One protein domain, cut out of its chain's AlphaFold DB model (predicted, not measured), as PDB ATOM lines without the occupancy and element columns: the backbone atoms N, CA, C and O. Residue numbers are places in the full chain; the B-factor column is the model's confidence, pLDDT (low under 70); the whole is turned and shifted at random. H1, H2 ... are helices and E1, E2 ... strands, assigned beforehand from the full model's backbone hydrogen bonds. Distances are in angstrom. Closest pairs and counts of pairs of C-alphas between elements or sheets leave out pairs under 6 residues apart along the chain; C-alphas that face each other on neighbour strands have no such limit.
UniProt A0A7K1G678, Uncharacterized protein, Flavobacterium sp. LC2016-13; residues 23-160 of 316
ATOM      1  N   VAL A  23       9.430 131.199 140.677       85.62
ATOM      2  CA  VAL A  23      10.255 131.095 139.484       85.62
ATOM      3  C   VAL A  23       9.473 130.505 138.322       85.62
ATOM      4  O   VAL A  23       8.981 129.378 138.378       85.62
ATOM      5  N   LYS A  24       9.414 131.257 137.223       89.81
ATOM      6  CA  LYS A  24       8.711 130.869 135.994       89.81
ATOM      7  C   LYS A  24       9.708 130.664 134.865       89.81
ATOM      8  O   LYS A  24      10.517 131.541 134.569       89.81
ATOM      9  N   ALA A  25       9.663 129.499 134.228       91.19
ATOM     10  CA  ALA A  25      10.480 129.231 133.051       91.19
ATOM     11  C   ALA A  25       9.900 129.956 131.832       91.19
ATOM     12  O   ALA A  25       8.710 129.844 131.543       91.19
ATOM     13  N   LEU A  26      10.753 130.677 131.113       93.75
ATOM     14  CA  LEU A  26      10.427 131.285 129.833       93.75
ATOM     15  C   LEU A  26      10.648 130.263 128.716       93.75
ATOM     16  O   LEU A  26      11.647 129.536 128.701       93.75
ATOM     17  N   GLU A  27       9.733 130.235 127.753       91.94
ATOM     18  CA  GLU A  27       9.829 129.357 126.591       91.94
ATOM     19  C   GLU A  27      10.461 130.088 125.405       91.94
ATOM     20  O   GLU A  27      10.266 131.287 125.231       91.94
ATOM     21  N   ILE A  28      11.236 129.383 124.578       92.94
ATOM     22  CA  ILE A  28      11.872 129.986 123.398       92.94
ATOM     23  C   ILE A  28      10.799 130.363 122.377       92.94
ATOM     24  O   ILE A  28       9.990 129.526 121.970       92.94
ATOM     25  N   GLU A  29      10.843 131.605 121.907       93.00
ATOM     26  CA  GLU A  29       9.908 132.123 120.920       93.00
ATOM     27  C   GLU A  29      10.408 131.846 119.498       93.00
ATOM     28  O   GLU A  29      11.455 132.336 119.079       93.00
ATOM     29  N   LYS A  30       9.652 131.033 118.750       86.88
ATOM     30  CA  LYS A  30      10.024 130.552 117.402       86.88
ATOM     31  C   LYS A  30       9.220 131.187 116.268       86.88
ATOM     32  O   LYS A  30       9.573 131.050 115.097       86.88
ATOM     33  N   LYS A  31       8.100 131.839 116.581       85.19
ATOM     34  CA  LYS A  31       7.204 132.471 115.606       85.19
ATOM     35  C   LYS A  31       7.755 133.805 115.137       85.19
ATOM     36  O   LYS A  31       7.370 134.247 114.060       85.19
ATOM     37  N   TYR A  32       8.638 134.435 115.903       91.62
ATOM     38  CA  TYR A  32       9.221 135.727 115.570       91.62
ATOM     39  C   TYR A  32      10.735 135.647 115.405       91.62
ATOM     40  O   TYR A  32      11.413 134.925 116.124       91.62
ATOM     41  N   ASN A  33      11.255 136.442 114.474       93.50
ATOM     42  CA  ASN A  33      12.679 136.726 114.331       93.50
ATOM     43  C   ASN A  33      12.907 138.233 114.413       93.50
ATOM     44  O   ASN A  33      12.052 139.004 113.988       93.50
ATOM     45  N   ILE A  34      14.074 138.646 114.895       96.31
ATOM     46  CA  ILE A  34      14.483 140.050 114.940       96.31
ATOM     47  C   ILE A  34      15.582 140.316 113.906       96.31
ATOM     48  O   ILE A  34      16.617 139.644 113.878       96.31
ATOM     49  N   VAL A  35      15.319 141.270 113.020       96.50
ATOM     50  CA  VAL A  35      16.195 141.653 111.908       96.50
ATOM     51  C   VAL A  35      16.237 143.175 111.758       96.50
ATOM     52  O   VAL A  35      15.412 143.877 112.345       96.50
ATOM     53  N   ASN A  36      17.184 143.696 110.986       95.69
ATOM     54  CA  ASN A  36      17.208 145.108 110.584       95.69
ATOM     55  C   ASN A  36      16.424 145.366 109.282       95.69
ATOM     56  O   ASN A  36      15.825 144.451 108.708       95.69
ATOM     57  N   GLU A  37      16.449 146.606 108.780       92.06
ATOM     58  CA  GLU A  37      15.847 146.964 107.485       92.06
ATOM     59  C   GLU A  37      16.417 146.191 106.282       92.06
ATOM     60  O   GLU A  37      15.707 145.990 105.297       92.06
ATOM     61  N   ALA A  38      17.665 145.724 106.365       92.31
ATOM     62  CA  ALA A  38      18.326 144.908 105.349       92.31
ATOM     63  C   ALA A  38      18.041 143.400 105.514       92.31
ATOM     64  O   ALA A  38      18.580 142.577 104.776       92.31
ATOM     65  N   ASN A  39      17.162 143.024 106.455       91.19
ATOM     66  CA  ASN A  39      16.821 141.644 106.803       91.19
ATOM     67  C   ASN A  39      18.024 140.826 107.337       91.19
ATOM     68  O   ASN A  39      18.018 139.594 107.300       91.19
ATOM     69  N   GLU A  40      19.038 141.502 107.872       92.38
ATOM     70  CA  GLU A  40      20.165 140.912 108.590       92.38
ATOM     71  C   GLU A  40      19.765 140.606 110.034       92.38
ATOM     72  O   GLU A  40      19.056 141.377 110.687       92.38
ATOM     73  N   LYS A  41      20.214 139.458 110.541       94.00
ATOM     74  CA  LYS A  41      19.861 138.986 111.880       94.00
ATOM     75  C   LYS A  41      20.517 139.853 112.953       94.00
ATOM     76  O   LYS A  41      21.724 140.078 112.922       94.00
ATOM     77  N   ILE A  42      19.728 140.251 113.947       95.56
ATOM     78  CA  ILE A  42      20.234 140.937 115.139       95.56
ATOM     79  C   ILE A  42      20.553 139.883 116.210       95.56
ATOM     80  O   ILE A  42      19.735 138.980 116.422       95.56
ATOM     81  N   PRO A  43      21.725 139.952 116.868       94.94
ATOM     82  CA  PRO A  43      22.122 138.985 117.886       94.94
ATOM     83  C   PRO A  43      21.286 139.178 119.157       94.94
ATOM     84  O   PRO A  43      21.545 140.042 119.998       94.94
ATOM     85  N   ALA A  44      20.212 138.399 119.238       95.50
ATOM     86  CA  ALA A  44      19.289 138.368 120.354       95.50
ATOM     87  C   ALA A  44      18.591 137.008 120.431       95.50
ATOM     88  O   ALA A  44      18.415 136.313 119.422       95.50
ATOM     89  N   THR A  45      18.132 136.664 121.629       95.06
ATOM     90  CA  THR A  45      17.279 135.502 121.875       95.06
ATOM     91  C   THR A  45      15.896 135.968 122.303       95.06
ATOM     92  O   THR A  45      15.764 136.792 123.211       95.06
ATOM     93  N   LEU A  46      14.870 135.441 121.638       96.50
ATOM     94  CA  LEU A  46      13.478 135.756 121.921       96.50
ATOM     95  C   LEU A  46      12.878 134.622 122.749       96.50
ATOM     96  O   LEU A  46      13.032 133.441 122.429       96.50
ATOM     97  N   TYR A  47      12.164 135.004 123.793       96.75
ATOM     98  CA  TYR A  47      11.357 134.127 124.616       96.75
ATOM     99  C   TYR A  47       9.915 134.613 124.607       96.75
ATOM    100  O   TYR A  47       9.647 135.766 124.268       96.75
ATOM    101  N   TYR A  48       8.990 133.753 125.005       95.19
ATOM    102  CA  TYR A  48       7.621 134.144 125.263       95.19
ATOM    103  C   TYR A  48       7.168 133.700 126.645       95.19
ATOM    104  O   TYR A  48       7.684 132.746 127.236       95.19
ATOM    105  N   ARG A  49       6.173 134.424 127.145       93.81
ATOM    106  CA  ARG A  49       5.408 134.076 128.337       93.81
ATOM    107  C   ARG A  49       3.965 134.515 128.150       93.81
ATOM    108  O   ARG A  49       3.678 135.413 127.359       93.81
ATOM    109  N   ASN A  50       3.074 133.882 128.899       91.81
ATOM    110  CA  ASN A  50       1.711 134.351 129.058       91.81
ATOM    111  C   ASN A  50       1.544 134.845 130.491       91.81
ATOM    112  O   ASN A  50       1.863 134.109 131.426       91.81
ATOM    113  N   ILE A  51       1.063 136.073 130.652       89.69
ATOM    114  CA  ILE A  51       0.808 136.673 131.961       89.69
ATOM    115  C   ILE A  51      -0.673 136.999 132.105       89.69
ATOM    116  O   ILE A  51      -1.325 137.403 131.144       89.69
ATOM    117  N   ASP A  52      -1.204 136.830 133.308       87.50
ATOM    118  CA  ASP A  52      -2.576 137.214 133.614       87.50
ATOM    119  C   ASP A  52      -2.595 138.686 134.035       87.50
ATOM    120  O   ASP A  52      -2.030 139.069 135.059       87.50
ATOM    121  N   VAL A  53      -3.228 139.524 133.217       85.75
ATOM    122  CA  VAL A  53      -3.322 140.970 133.430       85.75
ATOM    123  C   VAL A  53      -4.761 141.325 133.767       85.75
ATOM    124  O   VAL A  53      -5.696 140.930 133.066       85.75
ATOM    125  N   LYS A  54      -4.949 142.104 134.834       84.44
ATOM    126  CA  LYS A  54      -6.260 142.650 135.184       84.44
ATOM    127  C   LYS A  54      -6.554 143.872 134.309       84.44
ATOM    128  O   LYS A  54      -5.871 144.887 134.413       84.44
ATOM    129  N   VAL A  55      -7.578 143.777 133.466       79.56
ATOM    130  CA  VAL A  55      -8.061 144.861 132.601       79.56
ATOM    131  C   VAL A  55      -9.487 145.199 133.027       79.56
ATOM    132  O   VAL A  55     -10.440 144.492 132.695       79.56
ATOM    133  N   GLY A  56      -9.629 146.259 133.829       83.69
ATOM    134  CA  GLY A  56     -10.889 146.565 134.512       83.69
ATOM    135  C   GLY A  56     -11.278 145.436 135.472       83.69
ATOM    136  O   GLY A  56     -10.492 145.065 136.344       83.69
ATOM    137  N   ASP A  57     -12.462 144.856 135.274       87.31
ATOM    138  CA  ASP A  57     -12.989 143.767 136.110       87.31
ATOM    139  C   ASP A  57     -12.665 142.358 135.584       87.31
ATOM    140  O   ASP A  57     -13.090 141.363 136.170       87.31
ATOM    141  N   LYS A  58     -11.915 142.243 134.479       88.25
ATOM    142  CA  LYS A  58     -11.572 140.954 133.861       88.25
ATOM    143  C   LYS A  58     -10.093 140.631 134.015       88.25
ATOM    144  O   LYS A  58      -9.243 141.516 133.956       88.25
ATOM    145  N   ILE A  59      -9.799 139.343 134.171       88.44
ATOM    146  CA  ILE A  59      -8.446 138.802 134.048       88.44
ATOM    147  C   ILE A  59      -8.292 138.297 132.619       88.44
ATOM    148  O   ILE A  59      -9.074 137.464 132.158       88.44
ATOM    149  N   GLU A  60      -7.295 138.818 131.914       89.00
ATOM    150  CA  GLU A  60      -6.966 138.401 130.562       89.00
ATOM    151  C   GLU A  60      -5.579 137.775 130.524       89.00
ATOM    152  O   GLU A  60      -4.622 138.339 131.047       89.00
ATOM    153  N   ASN A  61      -5.463 136.638 129.842       89.50
ATOM    154  CA  ASN A  61      -4.177 136.018 129.570       89.50
ATOM    155  C   ASN A  61      -3.530 136.698 128.353       89.50
ATOM    156  O   ASN A  61      -4.100 136.724 127.255       89.50
ATOM    157  N   VAL A  62      -2.365 137.307 128.559       89.94
ATOM    158  CA  VAL A  62      -1.685 138.174 127.595       89.94
ATOM    159  C   VAL A  62      -0.367 137.541 127.180       89.94
ATOM    160  O   VAL A  62       0.492 137.261 128.010       89.94
ATOM    161  N   TYR A  63      -0.210 137.359 125.872       92.06
ATOM    162  CA  TYR A  63       1.018 136.875 125.259       92.06
ATOM    163  C   TYR A  63       2.045 138.006 125.124       92.06
ATOM    164  O   TYR A  63       1.766 139.038 124.500       92.06
ATOM    165  N   GLU A  64       3.245 137.774 125.651       95.88
ATOM    166  CA  GLU A  64       4.372 138.702 125.610       95.88
ATOM    167  C   GLU A  64       5.605 138.057 124.979       95.88
ATOM    168  O   GLU A  64       5.897 136.885 125.219       95.88
ATOM    169  N   ILE A  65       6.360 138.845 124.212       97.69
ATOM    170  CA  ILE A  65       7.662 138.460 123.662       97.69
ATOM    171  C   ILE A  65       8.737 139.175 124.474       97.69
ATOM    172  O   ILE A  65       8.799 140.403 124.469       97.69
ATOM    173  N   VAL A  66       9.601 138.417 125.138       97.50
ATOM    174  CA  VAL A  66      10.734 138.931 125.910       97.50
ATOM    175  C   VAL A  66      12.003 138.776 125.081       97.50
ATOM    176  O   VAL A  66      12.352 137.674 124.660       97.50
ATOM    177  N   ILE A  67      12.704 139.877 124.835       97.44
ATOM    178  CA  ILE A  67      13.876 139.924 123.961       97.44
ATOM    179  C   ILE A  67      15.110 140.210 124.808       97.44
ATOM    180  O   ILE A  67      15.220 141.272 125.421       97.44
ATOM    181  N   PHE A  68      16.052 139.269 124.793       96.25
ATOM    182  CA  PHE A  68      17.383 139.454 125.355       96.25
ATOM    183  C   PHE A  68      18.375 139.701 124.230       96.25
ATOM    184  O   PHE A  68      18.651 138.801 123.440       96.25
ATOM    185  N   PHE A  69      18.934 140.900 124.191       95.38
ATOM    186  CA  PHE A  69      20.047 141.235 123.314       95.38
ATOM    187  C   PHE A  69      21.355 140.647 123.845       95.38
ATOM    188  O   PHE A  69      21.556 140.565 125.063       95.38
ATOM    189  N   ASP A  70      22.243 140.249 122.937       92.81
ATOM    190  CA  ASP A  70      23.546 139.703 123.307       92.81
ATOM    191  C   ASP A  70      24.435 140.779 123.946       92.81
ATOM    192  O   ASP A  70      24.379 141.962 123.595       92.81
ATOM    193  N   LYS A  71      25.301 140.370 124.884       88.31
ATOM    194  CA  LYS A  71      26.141 141.292 125.675       88.31
ATOM    195  C   LYS A  71      27.042 142.186 124.814       88.31
ATOM    196  O   LYS A  71      27.353 143.307 125.213       88.31
ATOM    197  N   GLU A  72      27.429 141.724 123.628       89.56
ATOM    198  CA  GLU A  72      28.254 142.473 122.669       89.56
ATOM    199  C   GLU A  72      27.578 143.760 122.168       89.56
ATOM    200  O   GLU A  72      28.259 144.733 121.827       89.56
ATOM    201  N   LEU A  73      26.241 143.803 122.185       89.44
ATOM    202  CA  LEU A  73      25.471 144.987 121.814       89.44
ATOM    203  C   LEU A  73      25.560 146.104 122.862       89.44
ATOM    204  O   LEU A  73      25.285 147.252 122.522       89.44
ATOM    205  N   LYS A  74      25.988 145.804 124.100       88.00
ATOM    206  CA  LYS A  74      26.100 146.767 125.215       88.00
ATOM    207  C   LYS A  74      24.818 147.596 125.410       88.00
ATOM    208  O   LYS A  74      24.871 148.816 125.542       88.00
ATOM    209  N   MET A  75      23.670 146.921 125.391       91.19
ATOM    210  CA  MET A  75      22.351 147.532 125.573       91.19
ATOM    211  C   MET A  75      22.128 147.883 127.046       91.19
ATOM    212  O   MET A  75      22.209 147.001 127.901       91.19
ATOM    213  N   LYS A  76      21.802 149.143 127.347       91.56
ATOM    214  CA  LYS A  76      21.325 149.555 128.678       91.56
ATOM    215  C   LYS A  76      19.901 149.051 128.900       91.56
ATOM    216  O   LYS A  76      19.552 148.640 130.002       91.56
ATOM    217  N   PHE A  77      19.087 149.076 127.846       93.06
ATOM    218  CA  PHE A  77      17.714 148.587 127.866       93.06
ATOM    219  C   PHE A  77      17.672 147.097 127.499       93.06
ATOM    220  O   PHE A  77      17.514 146.740 126.331       93.06
ATOM    221  N   ASN A  78      17.863 146.224 128.493       94.31
ATOM    222  CA  ASN A  78      17.829 144.769 128.324       94.31
ATOM    223  C   ASN A  78      17.321 144.078 129.608       94.31
ATOM    224  O   ASN A  78      17.833 144.389 130.687       94.31
ATOM    225  N   PRO A  79      16.385 143.116 129.530       96.44
ATOM    226  CA  PRO A  79      15.576 142.746 128.370       96.44
ATOM    227  C   PRO A  79      14.466 143.757 128.073       96.44
ATOM    228  O   PRO A  79      14.004 144.487 128.951       96.44
ATOM    229  N   ILE A  80      14.005 143.757 126.824       97.62
ATOM    230  CA  ILE A  80      12.777 144.463 126.438       97.62
ATOM    231  C   ILE A  80      11.628 143.468 126.294       97.62
ATOM    232  O   ILE A  80      11.838 142.297 125.977       97.62
ATOM    233  N   VAL A  81      10.406 143.943 126.493       97.69
ATOM    234  CA  VAL A  81       9.175 143.191 126.272       97.69
ATOM    235  C   VAL A  81       8.365 143.836 125.161       97.69
ATOM    236  O   VAL A  81       8.295 145.059 125.051       97.69
ATOM    237  N   VAL A  82       7.749 143.009 124.328       98.00
ATOM    238  CA  VAL A  82       6.825 143.417 123.276       98.00
ATOM    239  C   VAL A  82       5.494 142.744 123.556       98.00
ATOM    240  O   VAL A  82       5.436 141.523 123.712       98.00
ATOM    241  N   VAL A  83       4.419 143.529 123.581       95.94
ATOM    242  CA  VAL A  83       3.055 143.052 123.836       95.94
ATOM    243  C   VAL A  83       2.203 143.336 122.598       95.94
ATOM    244  O   VAL A  83       1.593 144.406 122.500       95.94
ATOM    245  N   PRO A  84       2.160 142.414 121.610       92.06
ATOM    246  CA  PRO A  84       1.555 142.687 120.307       92.06
ATOM    247  C   PRO A  84       0.080 143.090 120.386       92.06
ATOM    248  O   PRO A  84      -0.337 144.010 119.688       92.06
ATOM    249  N   LYS A  85      -0.697 142.448 121.271       90.81
ATOM    250  CA  LYS A  85      -2.134 142.718 121.450       90.81
ATOM    251  C   LYS A  85      -2.415 144.184 121.795       90.81
ATOM    252  O   LYS A  85      -3.366 144.755 121.273       90.81
ATOM    253  N   TYR A  86      -1.579 144.784 122.641       92.69
ATOM    254  CA  TYR A  86      -1.736 146.167 123.101       92.69
ATOM    255  C   TYR A  86      -0.830 147.157 122.373       92.69
ATOM    256  O   TYR A  86      -0.850 148.341 122.692       92.69
ATOM    257  N   LYS A  87      -0.062 146.694 121.380       94.44
ATOM    258  CA  LYS A  87       0.873 147.522 120.612       94.44
ATOM    259  C   LYS A  87       1.899 148.240 121.503       94.44
ATOM    260  O   LYS A  87       2.195 149.415 121.300       94.44
ATOM    261  N   LEU A  88       2.447 147.526 122.490       96.00
ATOM    262  CA  LEU A  88       3.395 148.080 123.464       96.00
ATOM    263  C   LEU A  88       4.793 147.482 123.298       96.00
ATOM    264  O   LEU A  88       4.936 146.295 122.994       96.00
ATOM    265  N   ILE A  89       5.815 148.305 123.549       97.94
ATOM    266  CA  ILE A  89       7.198 147.869 123.773       97.94
ATOM    267  C   ILE A  89       7.711 148.558 125.035       97.94
ATOM    268  O   ILE A  89       7.631 149.783 125.156       97.94
ATOM    269  N   GLY A  90       8.237 147.772 125.968       97.25
ATOM    270  CA  GLY A  90       8.698 148.253 127.261       97.25
ATOM    271  C   GLY A  90      10.041 147.678 127.683       97.25
ATOM    272  O   GLY A  90      10.494 146.660 127.166       97.25
ATOM    273  N   LEU A  91      10.672 148.345 128.640       96.50
ATOM    274  CA  LEU A  91      11.790 147.837 129.421       96.50
ATOM    275  C   LEU A  91      11.228 147.095 130.629       96.50
ATOM    276  O   LEU A  91      10.517 147.712 131.416       96.50
ATOM    277  N   ILE A  92      11.564 145.818 130.789       95.94
ATOM    278  CA  ILE A  92      11.140 145.045 131.964       95.94
ATOM    279  C   ILE A  92      11.764 145.647 133.231       95.94
ATOM    280  O   ILE A  92      12.965 145.933 133.252       95.94
ATOM    281  N   GLU A  93      10.950 145.848 134.271       90.44
ATOM    282  CA  GLU A  93      11.429 146.269 135.593       90.44
ATOM    283  C   GLU A  93      12.454 145.253 136.137       90.44
ATOM    284  O   GLU A  93      12.439 144.081 135.772       90.44
ATOM    285  N   ASP A  94      13.434 145.718 136.917       86.88
ATOM    286  CA  ASP A  94      14.646 144.977 137.332       86.88
ATOM    287  C   ASP A  94      15.615 144.539 136.214       86.88
ATOM    288  O   ASP A  94      16.743 144.103 136.494       86.88
ATOM    289  N   GLY A  95      15.252 144.722 134.941       91.25
ATOM    290  CA  GLY A  95      16.112 144.427 133.797       91.25
ATOM    291  C   GLY A  95      16.631 142.984 133.826       91.25
ATOM    292  O   GLY A  95      15.900 142.046 134.133       91.25
ATOM    293  N   GLU A  96      17.914 142.777 133.517       91.50
ATOM    294  CA  GLU A  96      18.512 141.432 133.543       91.50
ATOM    295  C   GLU A  96      18.513 140.772 134.931       91.50
ATOM    296  O   GLU A  96      18.565 139.546 135.006       91.50
ATOM    297  N   ARG A  97      18.448 141.546 136.027       91.12
ATOM    298  CA  ARG A  97      18.505 141.000 137.397       91.12
ATOM    299  C   ARG A  97      17.241 140.234 137.775       91.12
ATOM    300  O   ARG A  97      17.319 139.342 138.612       91.12
ATOM    301  N   GLY A  98      16.119 140.524 137.118       92.00
ATOM    302  CA  GLY A  98      14.869 139.785 137.277       92.00
ATOM    303  C   GLY A  98      14.888 138.372 136.676       92.00
ATOM    304  O   GLY A  98      13.867 137.679 136.721       92.00
ATOM    305  N   PHE A  99      16.016 137.936 136.093       93.94
ATOM    306  CA  PHE A  99      16.131 136.676 135.364       93.94
ATOM    307  C   PHE A  99      17.416 135.907 135.681       93.94
ATOM    308  O   PHE A  99      18.492 136.475 135.851       93.94
ATOM    309  N   VAL A 100      17.328 134.578 135.638       92.19
ATOM    310  CA  VAL A 100      18.480 133.670 135.678       92.19
ATOM    311  C   VAL A 100      18.555 132.881 134.380       92.19
ATOM    312  O   VAL A 100      17.571 132.291 133.935       92.19
ATOM    313  N   LYS A 101      19.742 132.860 133.769       89.50
ATOM    314  CA  LYS A 101      20.010 132.143 132.518       89.50
ATOM    315  C   LYS A 101      20.814 130.872 132.804       89.50
ATOM    316  O   LYS A 101      21.900 130.951 133.373       89.50
ATOM    317  N   PHE A 102      20.315 129.720 132.361       84.00
ATOM    318  CA  PHE A 102      21.009 128.429 132.395       84.00
ATOM    319  C   PHE A 102      21.054 127.839 130.981       84.00
ATOM    320  O   PHE A 102      20.103 127.200 130.525       84.00
ATOM    321  N   GLY A 103      22.156 128.076 130.266       82.06
ATOM    322  CA  GLY A 103      22.267 127.708 128.853       82.06
ATOM    323  C   GLY A 103      21.229 128.452 128.007       82.06
ATOM    324  O   GLY A 103      21.220 129.679 127.980       82.06
ATOM    325  N   ASN A 104      20.342 127.709 127.342       79.62
ATOM    326  CA  ASN A 104      19.234 128.251 126.546       79.62
ATOM    327  C   ASN A 104      17.923 128.424 127.338       79.62
ATOM    328  O   ASN A 104      16.895 128.746 126.745       79.62
ATOM    329  N   LYS A 105      17.929 128.154 128.647       86.69
ATOM    330  CA  LYS A 105      16.767 128.341 129.518       86.69
ATOM    331  C   LYS A 105      16.885 129.657 130.262       86.69
ATOM    332  O   LYS A 105      17.948 129.978 130.797       86.69
ATOM    333  N   VAL A 106      15.778 130.381 130.340       93.75
ATOM    334  CA  VAL A 106      15.665 131.605 131.128       93.75
ATOM    335  C   VAL A 106      14.548 131.419 132.133       93.75
ATOM    336  O   VAL A 106      13.477 130.919 131.802       93.75
ATOM    337  N   PHE A 107      14.824 131.804 133.367       92.94
ATOM    338  CA  PHE A 107      13.899 131.724 134.478       92.94
ATOM    339  C   PHE A 107      13.673 133.129 135.009       92.94
ATOM    340  O   PHE A 107      14.630 133.818 135.350       92.94
ATOM    341  N   GLN A 108      12.423 133.556 135.058       93.50
ATOM    342  CA  GLN A 108      12.009 134.773 135.734       93.50
ATOM    343  C   GLN A 108      11.962 134.516 137.236       93.50
ATOM    344  O   GLN A 108      11.385 133.515 137.651       93.50
ATOM    345  N   LEU A 109      12.576 135.397 138.028       90.44
ATOM    346  CA  LEU A 109      12.726 135.215 139.473       90.44
ATOM    347  C   LEU A 109      11.514 135.660 140.296       90.44
ATOM    348  O   LEU A 109      11.262 135.091 141.353       90.44
ATOM    349  N   SER A 110      10.784 136.670 139.826       86.88
ATOM    350  CA  SER A 110       9.644 137.248 140.536       86.88
ATOM    351  C   SER A 110       8.599 137.784 139.564       86.88
ATOM    352  O   SER A 110       8.872 137.991 138.379       86.88
ATOM    353  N   ASP A 111       7.393 138.050 140.065       87.88
ATOM    354  CA  ASP A 111       6.333 138.699 139.289       87.88
ATOM    355  C   ASP A 111       6.579 140.192 139.025       87.88
ATOM    356  O   ASP A 111       5.915 140.764 138.162       87.88
ATOM    357  N   ASP A 112       7.563 140.816 139.678       87.06
ATOM    358  CA  ASP A 112       7.959 142.195 139.368       87.06
ATOM    359  C   ASP A 112       8.499 142.319 137.940       87.06
ATOM    360  O   ASP A 112       8.182 143.284 137.250       87.06
ATOM    361  N   SER A 113       9.145 141.274 137.414       90.81
ATOM    362  CA  SER A 113       9.552 141.203 136.004       90.81
ATOM    363  C   SER A 113       8.372 141.172 135.013       90.81
ATOM    364  O   SER A 113       8.597 141.137 133.799       90.81
ATOM    365  N   ASN A 114       7.111 141.127 135.472       91.12
ATOM    366  CA  ASN A 114       5.925 141.324 134.622       91.12
ATOM    367  C   ASN A 114       5.628 142.809 134.373       91.12
ATOM    368  O   ASN A 114       4.913 143.139 133.430       91.12
ATOM    369  N   LYS A 115       6.161 143.703 135.208       92.69
ATOM    370  CA  LYS A 115       6.020 145.148 135.053       92.69
ATOM    371  C   LYS A 115       7.063 145.666 134.069       92.69
ATOM    372  O   LYS A 115       8.137 145.083 133.899       92.69
ATOM    373  N   PHE A 116       6.739 146.760 133.392       95.12
ATOM    374  CA  PHE A 116       7.646 147.379 132.439       95.12
ATOM    375  C   PHE A 116       7.357 148.864 132.240       95.12
ATOM    376  O   PHE A 116       6.211 149.313 132.288       95.12
ATOM    377  N   THR A 117       8.403 149.608 131.894       95.25
ATOM    378  CA  THR A 117       8.308 151.012 131.492       95.25
ATOM    379  C   THR A 117       8.273 151.111 129.973       95.25
ATOM    380  O   THR A 117       9.170 150.622 129.290       95.25
ATOM    381  N   LEU A 118       7.248 151.761 129.423       96.88
ATOM    382  CA  LEU A 118       7.096 151.952 127.979       96.88
ATOM    383  C   LEU A 118       8.262 152.747 127.376       96.88
ATOM    384  O   LEU A 118       8.498 153.891 127.755       96.88
ATOM    385  N   LEU A 119       8.943 152.176 126.379       96.25
ATOM    386  CA  LEU A 119      10.132 152.773 125.746       96.25
ATOM    387  C   LEU A 119       9.828 153.964 124.821       96.25
ATOM    388  O   LEU A 119      10.750 154.590 124.299       96.25
ATOM    389  N   ASN A 120       8.549 154.268 124.606       94.31
ATOM    390  CA  ASN A 120       8.067 155.428 123.859       94.31
ATOM    391  C   ASN A 120       7.379 156.478 124.751       94.31
ATOM    392  O   ASN A 120       6.783 157.417 124.229       94.31
ATOM    393  N   ASN A 121       7.415 156.318 126.078       91.50
ATOM    394  CA  ASN A 121       6.709 157.203 126.999       91.50
ATOM    395  C   ASN A 121       7.592 158.378 127.448       91.50
ATOM    396  O   ASN A 121       8.553 158.195 128.194       91.50
ATOM    397  N   SER A 122       7.216 159.593 127.046       88.88
ATOM    398  CA  SER A 122       7.907 160.836 127.408       88.88
ATOM    399  C   SER A 122       7.757 161.237 128.878       88.88
ATOM    400  O   SER A 122       8.460 162.129 129.331       88.88
ATOM    401  N   ALA A 123       6.863 160.601 129.643       88.19
ATOM    402  CA  ALA A 123       6.754 160.837 131.084       88.19
ATOM    403  C   ALA A 123       7.897 160.183 131.883       88.19
ATOM    404  O   ALA A 123       8.173 160.602 133.002       88.19
ATOM    405  N   PHE A 124       8.543 159.154 131.324       86.88
ATOM    406  CA  PHE A 124       9.650 158.435 131.970       86.88
ATOM    407  C   PHE A 124      11.010 158.709 131.325       86.88
ATOM    408  O   PHE A 124      12.042 158.448 131.942       86.88
ATOM    409  N   PHE A 125      11.023 159.206 130.088       88.88
ATOM    410  CA  PHE A 125      12.237 159.472 129.329       88.88
ATOM    411  C   PHE A 125      12.184 160.876 128.730       88.88
ATOM    412  O   PHE A 125      11.309 161.147 127.911       88.88
ATOM    413  N   ASP A 126      13.167 161.717 129.066       88.38
ATOM    414  CA  ASP A 126      13.336 163.033 128.431       88.38
ATOM    415  C   ASP A 126      13.521 162.895 126.910       88.38
ATOM    416  O   ASP A 126      12.957 163.658 126.128       88.38
ATOM    417  N   ASP A 127      14.271 161.869 126.488       91.12
ATOM    418  CA  ASP A 127      14.376 161.437 125.094       91.12
ATOM    419  C   ASP A 127      14.031 159.940 124.971       91.12
ATOM    420  O   ASP A 127      14.894 159.088 125.217       91.12
ATOM    421  N   PRO A 128      12.777 159.582 124.624       94.38
ATOM    422  CA  PRO A 128      12.353 158.189 124.531       94.38
ATOM    423  C   PRO A 128      13.208 157.380 123.541       94.38
ATOM    424  O   PRO A 128      13.369 157.798 122.386       94.38
ATOM    425  N   PRO A 129      13.721 156.195 123.937       95.12
ATOM    426  CA  PRO A 129      14.526 155.348 123.054       95.12
ATOM    427  C   PRO A 129      13.797 154.959 121.760       95.12
ATOM    428  O   PRO A 129      14.403 154.916 120.683       95.12
ATOM    429  N   ILE A 130      12.487 154.711 121.844       96.12
ATOM    430  CA  ILE A 130      11.632 154.393 120.699       96.12
ATOM    431  C   ILE A 130      10.714 155.583 120.408       96.12
ATOM    432  O   ILE A 130       9.752 155.841 121.121       96.12
ATOM    433  N   LYS A 131      10.990 156.284 119.309       94.31
ATOM    434  CA  LYS A 131      10.221 157.437 118.809       94.31
ATOM    435  C   LYS A 131       9.240 157.054 117.708       94.31
ATOM    436  O   LYS A 131       8.229 157.717 117.510       94.31
ATOM    437  N   LYS A 132       9.566 156.011 116.945       94.19
ATOM    438  CA  LYS A 132       8.748 155.495 115.848       94.19
ATOM    439  C   LYS A 132       8.499 154.027 116.092       94.19
ATOM    440  O   LYS A 132       9.451 153.268 116.256       94.19
ATOM    441  N   ILE A 133       7.229 153.653 116.082       96.25
ATOM    442  CA  ILE A 133       6.791 152.277 116.231       96.25
ATOM    443  C   ILE A 133       5.585 152.027 115.334       96.25
ATOM    444  O   ILE A 133       4.691 152.867 115.245       96.25
ATOM    445  N   ASN A 134       5.564 150.881 114.667       96.62
ATOM    446  CA  ASN A 134       4.436 150.430 113.875       96.62
ATOM    447  C   ASN A 134       4.169 148.947 114.146       96.62
ATOM    448  O   ASN A 134       5.092 148.133 114.185       96.62
ATOM    449  N   PHE A 135       2.896 148.607 114.329       94.25
ATOM    450  CA  PHE A 135       2.439 147.231 114.508       94.25
ATOM    451  C   PHE A 135       1.577 146.853 113.314       94.25
ATOM    452  O   PHE A 135       0.453 147.339 113.172       94.25
ATOM    453  N   GLU A 136       2.104 145.963 112.489       91.12
ATOM    454  CA  GLU A 136       1.413 145.357 111.360       91.12
ATOM    455  C   GLU A 136       1.075 143.897 111.688       91.12
ATOM    456  O   GLU A 136       1.593 143.306 112.634       91.12
ATOM    457  N   GLU A 137       0.218 143.274 110.880       79.50
ATOM    458  CA  GLU A 137      -0.174 141.869 111.068       79.50
ATOM    459  C   GLU A 137       1.036 140.910 111.060       79.50
ATOM    460  O   GLU A 137       1.051 139.875 111.730       79.50
ATOM    461  N   LYS A 138       2.069 141.262 110.288       84.06
ATOM    462  CA  LYS A 138       3.212 140.396 109.968       84.06
ATOM    463  C   LYS A 138       4.526 140.841 110.595       84.06
ATOM    464  O   LYS A 138       5.513 140.103 110.545       84.06
ATOM    465  N   SER A 139       4.565 142.039 111.153       93.69
ATOM    466  CA  SER A 139       5.799 142.662 111.605       93.69
ATOM    467  C   SER A 139       5.516 143.724 112.654       93.69
ATOM    468  O   SER A 139       4.467 144.364 112.678       93.69
ATOM    469  N   ILE A 140       6.495 143.924 113.520       96.94
ATOM    470  CA  ILE A 140       6.536 145.043 114.450       96.94
ATOM    471  C   ILE A 140       7.820 145.785 114.125       96.94
ATOM    472  O   ILE A 140       8.899 145.192 114.184       96.94
ATOM    473  N   THR A 141       7.711 147.044 113.723       97.44
ATOM    474  CA  THR A 141       8.864 147.857 113.330       97.44
ATOM    475  C   THR A 141       9.050 149.012 114.293       97.44
ATOM    476  O   THR A 141       8.081 149.618 114.747       97.44
ATOM    477  N   PHE A 142      10.296 149.316 114.637       98.00
ATOM    478  CA  PHE A 142      10.631 150.463 115.476       98.00
ATOM    479  C   PHE A 142      12.010 151.023 115.127       98.00
ATOM    480  O   PHE A 142      12.832 150.334 114.525       98.00
ATOM    481  N   ASN A 143      12.279 152.287 115.466       97.88
ATOM    482  CA  ASN A 143      13.611 152.854 115.240       97.88
ATOM    483  C   ASN A 143      14.666 152.162 116.113       97.88
ATOM    484  O   ASN A 143      14.413 151.818 117.264       97.88
ATOM    485  N   SER A 144      15.881 152.028 115.592       96.62
ATOM    486  CA  SER A 144      17.012 151.565 116.387       96.62
ATOM    487  C   SER A 144      17.405 152.585 117.463       96.62
ATOM    488  O   SER A 144      17.211 153.799 117.326       96.62
ATOM    489  N   PHE A 145      17.974 152.080 118.555       95.44
ATOM    490  CA  PHE A 145      18.515 152.854 119.670       95.44
ATOM    491  C   PHE A 145      19.745 152.138 120.246       95.44
ATOM    492  O   PHE A 145      19.916 150.939 120.045       95.44
ATOM    493  N   GLU A 146      20.629 152.872 120.925       94.31
ATOM    494  CA  GLU A 146      21.858 152.321 121.528       94.31
ATOM    495  C   GLU A 146      22.658 151.397 120.584       94.31
ATOM    496  O   GLU A 146      22.931 151.771 119.439       94.31
ATOM    497  N   GLY A 147      23.037 150.199 121.046       93.81
ATOM    498  CA  GLY A 147      23.795 149.208 120.287       93.81
ATOM    499  C   GLY A 147      23.120 148.758 118.992       93.81
ATOM    500  O   GLY A 147      23.814 148.390 118.045       93.81
ATOM    501  N   LEU A 148      21.790 148.868 118.901       95.75
ATOM    502  CA  LEU A 148      21.024 148.513 117.704       95.75
ATOM    503  C   LEU A 148      21.300 149.457 116.533       95.75
ATOM    504  O   LEU A 148      21.128 149.053 115.387       95.75
ATOM    505  N   LYS A 149      21.781 150.684 116.785       95.38
ATOM    506  CA  LYS A 149      22.142 151.633 115.716       95.38
ATOM    507  C   LYS A 149      23.236 151.094 114.790       95.38
ATOM    508  O   LYS A 149      23.307 151.507 113.637       95.38
ATOM    509  N   LYS A 150      24.060 150.152 115.266       94.56
ATOM    510  CA  LYS A 150      25.082 149.473 114.450       94.56
ATOM    511  C   LYS A 150      24.486 148.610 113.336       94.56
ATOM    512  O   LYS A 150      25.174 148.340 112.363       94.56
ATOM    513  N   TYR A 151      23.227 148.200 113.481       94.88
ATOM    514  CA  TYR A 151      22.521 147.350 112.527       94.88
ATOM    515  C   TYR A 151      21.645 148.157 111.569       94.88
ATOM    516  O   TYR A 151      20.964 147.565 110.748       94.88
ATOM    517  N   GLY A 152      21.640 149.487 111.652       95.31
ATOM    518  CA  GLY A 152      20.804 150.330 110.804       95.31
ATOM    519  C   GLY A 152      19.859 151.209 111.607       95.31
ATOM    520  O   GLY A 152      20.004 151.387 112.818       95.31
ATOM    521  N   LYS A 153      18.905 151.822 110.913       96.56
ATOM    522  CA  LYS A 153      17.958 152.795 111.470       96.56
ATOM    523  C   LYS A 153      16.688 152.140 112.002       96.56
ATOM    524  O   LYS A 153      16.004 152.764 112.813       96.56
ATOM    525  N   THR A 154      16.360 150.929 111.556       97.25
ATOM    526  CA  THR A 154      15.072 150.290 111.835       97.25
ATOM    527  C   THR A 154      15.257 148.849 112.278       97.25
ATOM    528  O   THR A 154      15.969 148.064 111.666       97.25
ATOM    529  N   ILE A 155      14.547 148.482 113.334       97.94
ATOM    530  CA  ILE A 155      14.449 147.111 113.808       97.94
ATOM    531  C   ILE A 155      13.087 146.555 113.439       97.94
ATOM    532  O   ILE A 155      12.068 147.232 113.562       97.94
ATOM    533  N   VAL A 156      13.087 145.311 112.974       97.44
ATOM    534  CA  VAL A 156      11.910 144.594 112.506       97.44
ATOM    535  C   VAL A 156      11.820 143.273 113.258       97.44
ATOM    536  O   VAL A 156      12.652 142.383 113.093       97.44
ATOM    537  N   ILE A 157      10.771 143.115 114.059       96.50
ATOM    538  CA  ILE A 157      10.376 141.825 114.618       96.50
ATOM    539  C   ILE A 157       9.394 141.207 113.629       96.50
ATOM    540  O   ILE A 157       8.238 141.613 113.531       96.50
ATOM    541  N   LYS A 158       9.874 140.247 112.846       91.31
ATOM    542  CA  LYS A 158       9.138 139.618 111.756       91.31
ATOM    543  C   LYS A 158       8.439 138.362 112.244       91.31
ATOM    544  O   LYS A 158       9.090 137.445 112.744       91.31
ATOM    545  N   ASN A 159       7.130 138.287 112.039       86.00
ATOM    546  CA  ASN A 159       6.372 137.067 112.257       86.00
ATOM    547  C   ASN A 159       6.712 136.059 111.148       86.00
ATOM    548  O   ASN A 159       6.276 136.186 110.002       86.00
ATOM    549  N   MET A 160       7.494 135.041 111.482       70.56
ATOM    550  CA  MET A 160       7.939 133.980 110.582       70.56
ATOM    551  C   MET A 160       6.804 133.045 110.162       70.56
ATOM    552  O   MET A 160       6.899 132.428 109.100       70.56
TER     553      MET A 160
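Overview. This is residues 23 to 160 of the 316 residues of an uncharacterized protein of Flavobacterium sp. LC2016-13 (UniProt A0A7K1G678). A large sheet of eight strands is curled like part of a barrel, and a smaller, flatter sheet of four strands lies face to face with part of it, the two making a sandwich with strands crossed at 68 degrees. The long hairpin of E3 and E4 reaches one end of the domain with its turn at Asp 57, while the short helices H1 and H2 are over one face of the large sheet, beside its strands, and H3 grazes the small one. The printed part has 138 residues with twelve named strands and three named helices, in the order E1 E2 E3 E4 E5 E6 H1 E7 E8 H2 E9 E10 E11 H3 E12, and its class is mostly strand. The large sheet has the order E7 E8 E1 E3 E4 E5 E6 E9 and the small one E2 E12 E11 E10, both antiparallel throughout. The whole is compact, with a radius of gyration of the C-alphas of 14.4 A, and rounded, spanning 40 by 35 by 31 A.

Arrangement. The large sheet runs from E7, residues 99 to 102, through E8, residues 105 to 108, E1, residues 24 to 28, E3, residues 44 to 55, E4, residues 58 to 69, E5, residues 80 to 83, and E6, residues 88 to 92, to E9, residues 116 to 118. It is strongly twisted, and from edge to edge the way across it turns by 142 degrees. E3, E4, E5 and E6 form a meander, each strand the antiparallel neighbour of the one before. In the hairpin of E3 and E4, N 47 and O 66 are 2.8 A apart, within hydrogen-bond range, and E3 bends by 61 degrees at residue 52. Within range too are N 65 and O 82 of E4 and E5, 2.9 A, N 81 and O 90 of E5 and E6, 2.8 A, and N 91 and O 117 of E6 and E9, 2.8 A. The pairing of E1 is staggered: residues 24 to 26 pair with E8, with N 26 and O 106 at 2.8 A, and residues 27 to 28 with E3, with N 48 and O 27 at 2.8 A. E7 and E8 form a hairpin, with N 100 and O 107 at 2.8 A. The small sheet runs from E2, residues 32 to 36, through E12, residues 154 to 159, and E11, residues 139 to 143, to E10, residues 133 to 135. N 33 and O 158 are 2.9 A apart, N 142 and O 155 2.9 A, and N 134 and O 141 2.8 A. The parts of the two sheets that face each other are 11.1 A centre to centre. H1, residues 95 to 98, and H2, residues 111 to 114, are on the same face of the large sheet, over none of its strands. They only just touch, with 3 pairs of C-alphas within 8 A, the closest those of Gly 98 and Ser 113 at 5.6 A. H3, residues 146 to 151, only grazes the small sheet with its residues 148 to 151. H1 and H2 are too short for an O i to N i+4 pair, and H3 has 0 of 2 such pairs but 3 of 3 O i to N i+3 pairs within range.

Along the chain. E4 measures 33.3 A from first to last C-alpha, E3 30.7 A and E12 15.8 A. E1 begins at C-alpha 24, (8.711, 130.869, 135.994). E4 begins at C-alpha 58, (-11.572, 140.954, 133.861). E12 ends at C-alpha 159, (6.372, 137.067, 112.257).

Size, cuts and confidence. The two C-alphas farthest apart, those of Asp 57 and Lys 150, are 44.2 A apart. The printed part has no cut. The link from E9 to E10, residues 119 to 132, is long. The mean pLDDT of the printed part is 92.2, and no printed residue is under 70.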